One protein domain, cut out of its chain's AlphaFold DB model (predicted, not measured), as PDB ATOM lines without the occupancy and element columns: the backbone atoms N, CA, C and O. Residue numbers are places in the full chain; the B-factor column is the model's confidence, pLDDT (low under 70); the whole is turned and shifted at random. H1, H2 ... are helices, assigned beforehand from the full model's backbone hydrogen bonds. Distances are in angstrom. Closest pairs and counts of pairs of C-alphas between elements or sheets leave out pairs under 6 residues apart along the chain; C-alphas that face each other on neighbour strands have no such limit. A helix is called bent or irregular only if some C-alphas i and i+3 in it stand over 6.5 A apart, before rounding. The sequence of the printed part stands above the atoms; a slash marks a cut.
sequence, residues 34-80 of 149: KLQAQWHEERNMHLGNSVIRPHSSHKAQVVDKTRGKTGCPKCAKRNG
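Overview. This is residues 34 to 80 of the 149 residues of the protein "DUF4379 domain-containing protein" of Trebouxia sp. A1-2 (UniProt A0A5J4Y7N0). Three short helices are strung along an open, loosely folded chain: H1 lies at one end, H2 and H3 lie at the other, and the unnamed stretch of residues 48 to 61 runs between the two ends. No helix touches another, and residues 36 to 53, of which 41 to 47 belong to H1, stand free. The printed part has 47 residues with three named helices, in the order H1, H2, H3, and no named strand. The class is all helix, though under half of the residues, 19 of the 47, are in named elements. The whole is loose, with a radius of gyration of the C-alphas of 13.6 A and spans of 33 by 22 by 19 A.

Along the chain. The printed part begins at Lys 34, with its C-alpha at (-26.017, -35.658, -24.398). H1 is residues 41 to 47, 9.5 A long from first to last C-alpha, and begins at C-alpha 41 at (-40.271, -33.825, -28.440). It is irregular: C-alphas 43 and 46 are 7.5 A apart. H2 is residues 62 to 66, 6.4 A long. H3 is residues 73 to 79, 9.7 A long, and ends at C-alpha 79 at (-38.464, -28.216, 0.424).

Arrangement. H1 and H2 are apart, H2 and H3 are apart, and H1 and H3 are apart. Residues 63 to 68, of which 63 to 66 belong to H2, also stand free. In H2 and H3 every O i to N i+4 pair is within hydrogen-bond range; in H1 1 of 3 is, beside 2 of 4 O i to N i+3 pairs.

Size, cuts and confidence. The two C-alphas farthest apart, those of Glu 42 and Gly 80, are 35.0 A apart. The printed part has no cut. The link from H1 to H2, 14 residues, is long; that from H2 to H3, 6 residues, is short. The mean pLDDT of the printed part is 71.9, and 16 residues are under 70, among them residues 53 to 57 and 68 to 70.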
ATOM      1  N   LYS A  34     -25.675 -34.228 -24.302       80.31
ATOM      2  CA  LYS A  34     -26.017 -35.658 -24.398       80.31
ATOM      3  C   LYS A  34     -27.474 -35.955 -24.017       80.31
ATOM      4  O   LYS A  34     -28.091 -36.809 -24.632       80.31
ATOM      5  N   LEU A  35     -28.011 -35.261 -23.012       75.50
ATOM      6  CA  LEU A  35     -29.404 -35.409 -22.576       75.50
ATOM      7  C   LEU A  35     -30.364 -34.675 -23.514       75.50
ATOM      8  O   LEU A  35     -31.449 -35.179 -23.772       75.50
ATOM      9  N   GLN A  36     -29.946 -33.531 -24.064       80.12
ATOM     10  CA  GLN A  36     -30.690 -32.854 -25.131       80.12
ATOM     11  C   GLN A  36     -30.820 -33.758 -26.365       80.12
ATOM     12  O   GLN A  36     -31.904 -33.890 -26.909       80.12
ATOM     13  N   ALA A  37     -29.744 -34.453 -26.752       79.75
ATOM     14  CA  ALA A  37     -29.753 -35.392 -27.877       79.75
ATOM     15  C   ALA A  37     -30.622 -36.645 -27.644       79.75
ATOM     16  O   ALA A  37     -30.996 -37.317 -28.597       79.75
ATOM     17  N   GLN A  38     -30.930 -36.973 -26.387       80.00
ATOM     18  CA  GLN A  38     -31.813 -38.085 -26.014       80.00
ATOM     19  C   GLN A  38     -33.279 -37.647 -25.846       80.00
ATOM     20  O   GLN A  38     -34.123 -38.458 -25.466       80.00
ATOM     21  N   TRP A  39     -33.588 -36.370 -26.082       78.56
ATOM     22  CA  TRP A  39     -34.932 -35.829 -25.932       78.56
ATOM     23  C   TRP A  39     -35.845 -36.243 -27.090       78.56
ATOM     24  O   TRP A  39     -35.466 -36.155 -28.255       78.56
ATOM     25  N   HIS A  40     -37.080 -36.635 -26.770       81.94
ATOM     26  CA  HIS A  40     -38.123 -36.931 -27.752       81.94
ATOM     27  C   HIS A  40     -39.268 -35.928 -27.615       81.94
ATOM     28  O   HIS A  40     -40.095 -36.058 -26.716       81.94
ATOM     29  N   GLU A  41     -39.316 -34.938 -28.504       74.94
ATOM     30  CA  GLU A  41     -40.271 -33.825 -28.440       74.94
ATOM     31  C   GLU A  41     -41.731 -34.284 -28.519       74.94
ATOM     32  O   GLU A  41     -42.506 -33.972 -27.622       74.94
ATOM     33  N   GLU A  42     -42.082 -35.121 -29.498       75.75
ATOM     34  CA  GLU A  42     -43.456 -35.617 -29.682       75.75
ATOM     35  C   GLU A  42     -43.966 -36.425 -28.482       75.75
ATOM     36  O   GLU A  42     -45.107 -36.274 -28.050       75.75
ATOM     37  N   ARG A  43     -43.102 -37.259 -27.891       75.81
ATOM     38  CA  ARG A  43     -43.459 -38.085 -26.726       75.81
ATOM     39  C   ARG A  43     -43.597 -37.265 -25.449       75.81
ATOM     40  O   ARG A  43     -44.335 -37.655 -24.553       75.81
ATOM     41  N   ASN A  44     -42.905 -36.133 -25.385       71.25
ATOM     42  CA  ASN A  44     -42.835 -35.277 -24.210       71.25
ATOM     43  C   ASN A  44     -43.630 -33.972 -24.382       71.25
ATOM     44  O   ASN A  44     -43.550 -33.091 -23.525       71.25
ATOM     45  N   MET A  45     -44.411 -33.848 -25.459       72.94
ATOM     46  CA  MET A  45     -45.227 -32.670 -25.774       72.94
ATOM     47  C   MET A  45     -46.239 -32.363 -24.666       72.94
ATOM     48  O   MET A  45     -46.482 -31.205 -24.339       72.94
ATOM     49  N   HIS A  46     -46.751 -33.401 -24.000       76.31
ATOM     50  CA  HIS A  46     -47.670 -33.274 -22.866       76.31
ATOM     51  C   HIS A  46     -47.089 -32.481 -21.676       76.31
ATOM     52  O   HIS A  46     -47.820 -32.144 -20.746       76.31
ATOM     53  N   LEU A  47     -45.773 -32.235 -21.643       66.69
ATOM     54  CA  LEU A  47     -45.127 -31.444 -20.596       66.69
ATOM     55  C   LEU A  47     -45.320 -29.930 -20.791       66.69
ATOM     56  O   LEU A  47     -45.031 -29.180 -19.855       66.69
ATOM     57  N   GLY A  48     -45.801 -29.478 -21.956       71.31
ATOM     58  CA  GLY A  48     -46.050 -28.062 -22.258       71.31
ATOM     59  C   GLY A  48     -44.839 -27.166 -21.968       71.31
ATOM     60  O   GLY A  48     -43.694 -27.606 -22.051       71.31
ATOM     61  N   ASN A  49     -45.071 -25.927 -21.526       68.50
ATOM     62  CA  ASN A  49     -44.023 -24.926 -21.250       68.50
ATOM     63  C   ASN A  49     -43.184 -25.200 -19.977       68.50
ATOM     64  O   ASN A  49     -42.615 -24.283 -19.374       68.50
ATOM     65  N   SER A  50     -43.102 -26.447 -19.518       62.94
ATOM     66  CA  SER A  50     -42.346 -26.801 -18.317       62.94
ATOM     67  C   SER A  50     -40.841 -26.575 -18.516       62.94
ATOM     68  O   SER A  50     -40.234 -27.084 -19.447       62.94
ATOM     69  N   VAL A  51     -40.169 -25.849 -17.621       69.00
ATOM     70  CA  VAL A  51     -38.705 -25.676 -17.711       69.00
ATOM     71  C   VAL A  51     -37.997 -26.845 -17.024       69.00
ATOM     72  O   VAL A  51     -38.078 -26.989 -15.801       69.00
ATOM     73  N   ILE A  52     -37.242 -27.650 -17.780       71.19
ATOM     74  CA  ILE A  52     -36.490 -28.787 -17.230       71.19
ATOM     75  C   ILE A  52     -35.106 -28.315 -16.794       71.19
ATOM     76  O   ILE A  52     -34.207 -28.085 -17.601       71.19
ATOM     77  N   ARG A  53     -34.924 -28.175 -15.480       63.84
ATOM     78  CA  ARG A  53     -33.666 -27.710 -14.887       63.84
ATOM     79  C   ARG A  53     -32.808 -28.905 -14.463       63.84
ATOM     80  O   ARG A  53     -33.304 -29.736 -13.697       63.84
ATOM     81  N   PRO A  54     -31.525 -28.991 -14.867       60.25
ATOM     82  CA  PRO A  54     -30.629 -29.992 -14.308       60.25
ATOM     83  C   PRO A  54     -30.511 -29.764 -12.799       60.25
ATOM     84  O   PRO A  54     -30.222 -28.659 -12.330       60.25
ATOM     85  N   HIS A  55     -30.766 -30.811 -12.017       64.31
ATOM     86  CA  HIS A  55     -30.548 -30.740 -10.583       64.31
ATOM     87  C   HIS A  55     -29.060 -30.938 -10.267       64.31
ATOM     88  O   HIS A  55     -28.350 -31.589 -11.023       64.31
ATOM     89  N   SER A  56     -28.609 -30.358  -9.148       63.16
ATOM     90  CA  SER A  56     -27.254 -30.435  -8.570       63.16
ATOM     91  C   SER A  56     -26.414 -31.657  -8.981       63.16
ATOM     92  O   SER A  56     -26.948 -32.763  -9.002       63.16
ATOM     93  N   SER A  57     -25.088 -31.504  -9.055       66.94
ATOM     94  CA  SER A  57     -24.076 -32.570  -9.255       66.94
ATOM     95  C   SER A  57     -24.019 -33.675  -8.173       66.94
ATOM     96  O   SER A  57     -23.034 -34.402  -8.061       66.94
ATOM     97  N   HIS A  58     -25.066 -33.814  -7.361       72.12
ATOM     98  CA  HIS A  58     -25.203 -34.834  -6.337       72.12
ATOM     99  C   HIS A  58     -25.365 -36.222  -6.971       72.12
ATOM    100  O   HIS A  58     -26.370 -36.507  -7.625       72.12
ATOM    101  N   LYS A  59     -24.369 -37.078  -6.739       68.44
ATOM    102  CA  LYS A  59     -24.362 -38.488  -7.134       68.44
ATOM    103  C   LYS A  59     -25.024 -39.329  -6.039       68.44
ATOM    104  O   LYS A  59     -24.772 -39.097  -4.863       68.44
ATOM    105  N   ALA A  60     -25.843 -40.297  -6.433       67.94
ATOM    106  CA  ALA A  60     -26.426 -41.311  -5.555       67.94
ATOM    107  C   ALA A  60     -26.672 -42.587  -6.371       67.94
ATOM    108  O   ALA A  60     -26.764 -42.506  -7.602       67.94
ATOM    109  N   GLN A  61     -26.784 -43.747  -5.720       71.88
ATOM    110  CA  GLN A  61     -27.112 -44.981  -6.430       71.88
ATOM    111  C   GLN A  61     -28.558 -44.928  -6.941       71.88
ATOM    112  O   GLN A  61     -29.444 -44.350  -6.309       71.88
ATOM    113  N   VAL A  62     -28.818 -45.557  -8.091       71.75
ATOM    114  CA  VAL A  62     -30.164 -45.600  -8.693       71.75
ATOM    115  C   VAL A  62     -31.178 -46.238  -7.736       71.75
ATOM    116  O   VAL A  62     -32.305 -45.759  -7.628       71.75
ATOM    117  N   VAL A  63     -30.754 -47.255  -6.977       76.12
ATOM    118  CA  VAL A  63     -31.590 -47.937  -5.974       76.12
ATOM    119  C   VAL A  63     -32.046 -47.004  -4.846       76.12
ATOM    120  O   VAL A  63     -33.158 -47.143  -4.337       76.12
ATOM    121  N   ASP A  64     -31.230 -46.009  -4.493       70.50
ATOM    122  CA  ASP A  64     -31.552 -45.044  -3.439       70.50
ATOM    123  C   ASP A  64     -32.535 -43.972  -3.925       70.50
ATOM    124  O   ASP A  64     -33.278 -43.393  -3.126       70.50
ATOM    125  N   LYS A  65     -32.550 -43.711  -5.240       69.31
ATOM    126  CA  LYS A  65     -33.475 -42.777  -5.894       69.31
ATOM    127  C   LYS A  65     -34.872 -43.369  -6.008       69.31
ATOM    128  O   LYS A  65     -35.839 -42.698  -5.659       69.31
ATOM    129  N   THR A  66     -34.981 -44.616  -6.464       67.75
ATOM    130  CA  THR A  66     -36.272 -45.290  -6.679       67.75
ATOM    131  C   THR A  66     -36.983 -45.618  -5.371       67.75
ATOM    132  O   THR A  66     -38.203 -45.513  -5.300       67.75
ATOM    133  N   ARG A  67     -36.237 -45.928  -4.302       71.19
ATOM    134  CA  ARG A  67     -36.786 -46.158  -2.952       71.19
ATOM    135  C   ARG A  67     -37.032 -44.870  -2.149       71.19
ATOM    136  O   ARG A  67     -37.320 -44.948  -0.958       71.19
ATOM    137  N   GLY A  68     -36.899 -43.694  -2.772       59.47
ATOM    138  CA  GLY A  68     -37.225 -42.394  -2.173       59.47
ATOM    139  C   GLY A  68     -36.251 -41.888  -1.103       59.47
ATOM    140  O   GLY A  68     -36.546 -40.899  -0.435       59.47
ATOM    141  N   LYS A  69     -35.087 -42.526  -0.923       61.88
ATOM    142  CA  LYS A  69     -34.185 -42.252   0.212       61.88
ATOM    143  C   LYS A  69     -33.104 -41.203  -0.063       61.88
ATOM    144  O   LYS A  69     -32.460 -40.762   0.882       61.88
ATOM    145  N   THR A  70     -32.899 -40.754  -1.307       64.00
ATOM    146  CA  THR A  70     -31.843 -39.765  -1.624       64.00
ATOM    147  C   THR A  70     -32.287 -38.687  -2.620       64.00
ATOM    148  O   THR A  70     -31.991 -38.693  -3.818       64.00
ATOM    149  N   GLY A  71     -32.988 -37.672  -2.115       71.38
ATOM    150  CA  GLY A  71     -33.130 -36.390  -2.813       71.38
ATOM    151  C   GLY A  71     -31.818 -35.596  -2.794       71.38
ATOM    152  O   GLY A  71     -30.915 -35.886  -2.016       71.38
ATOM    153  N   CYS A  72     -31.683 -34.562  -3.629       77.81
ATOM    154  CA  CYS A  72     -30.546 -33.658  -3.447       77.81
ATOM    155  C   CYS A  72     -30.653 -32.936  -2.091       77.81
ATOM    156  O   CYS A  72     -31.711 -32.359  -1.819       77.81
ATOM    157  N   PRO A  73     -29.566 -32.837  -1.303       76.94
ATOM    158  CA  PRO A  73     -29.575 -32.151  -0.008       76.94
ATOM    159  C   PRO A  73     -30.028 -30.684  -0.095       76.94
ATOM    160  O   PRO A  73     -30.777 -30.213   0.759       76.94
ATOM    161  N   LYS A  74     -29.658 -29.959  -1.162       79.62
ATOM    162  CA  LYS A  74     -30.126 -28.577  -1.387       79.62
ATOM    163  C   LYS A  74     -31.641 -28.518  -1.608       79.62
ATOM    164  O   LYS A  74     -32.303 -27.633  -1.075       79.62
ATOM    165  N   CYS A  75     -32.189 -29.473  -2.362       75.81
ATOM    166  CA  CYS A  75     -33.633 -29.592  -2.567       75.81
ATOM    167  C   CYS A  75     -34.360 -29.986  -1.290       75.81
ATOM    168  O   CYS A  75     -35.375 -29.378  -0.976       75.81
ATOM    169  N   ALA A  76     -33.837 -30.964  -0.551       78.19
ATOM    170  CA  ALA A  76     -34.413 -31.405   0.711       78.19
ATOM    171  C   ALA A  76     -34.488 -30.242   1.710       78.19
ATOM    172  O   ALA A  76     -35.549 -29.983   2.264       78.19
ATOM    173  N   LYS A  77     -33.413 -29.452   1.851       76.06
ATOM    174  CA  LYS A  77     -33.409 -28.249   2.701       76.06
ATOM    175  C   LYS A  77     -34.391 -27.180   2.212       76.06
ATOM    176  O   LYS A  77     -35.116 -26.600   3.013       76.06
ATOM    177  N   ARG A  78     -34.442 -26.926   0.900       75.56
ATOM    178  CA  ARG A  78     -35.372 -25.956   0.292       75.56
ATOM    179  C   ARG A  78     -36.838 -26.361   0.475       75.56
ATOM    180  O   ARG A  78     -37.693 -25.502   0.682       75.56
ATOM    181  N   ASN A  79     -37.121 -27.652   0.352       73.69
ATOM    182  CA  ASN A  79     -38.464 -28.216   0.424       73.69
ATOM    183  C   ASN A  79     -38.841 -28.643   1.852       73.69
ATOM    184  O   ASN A  79     -39.983 -29.019   2.082       73.69
ATOM    185  N   GLY A  80     -37.925 -28.545   2.820       72.88
ATOM    186  CA  GLY A  80     -38.213 -28.779   4.230       72.88
ATOM    187  C   GLY A  80     -39.373 -27.899   4.701       72.88
ATOM    188  O   GLY A  80     -39.356 -26.675   4.519       72.88
TER     189      GLY A  80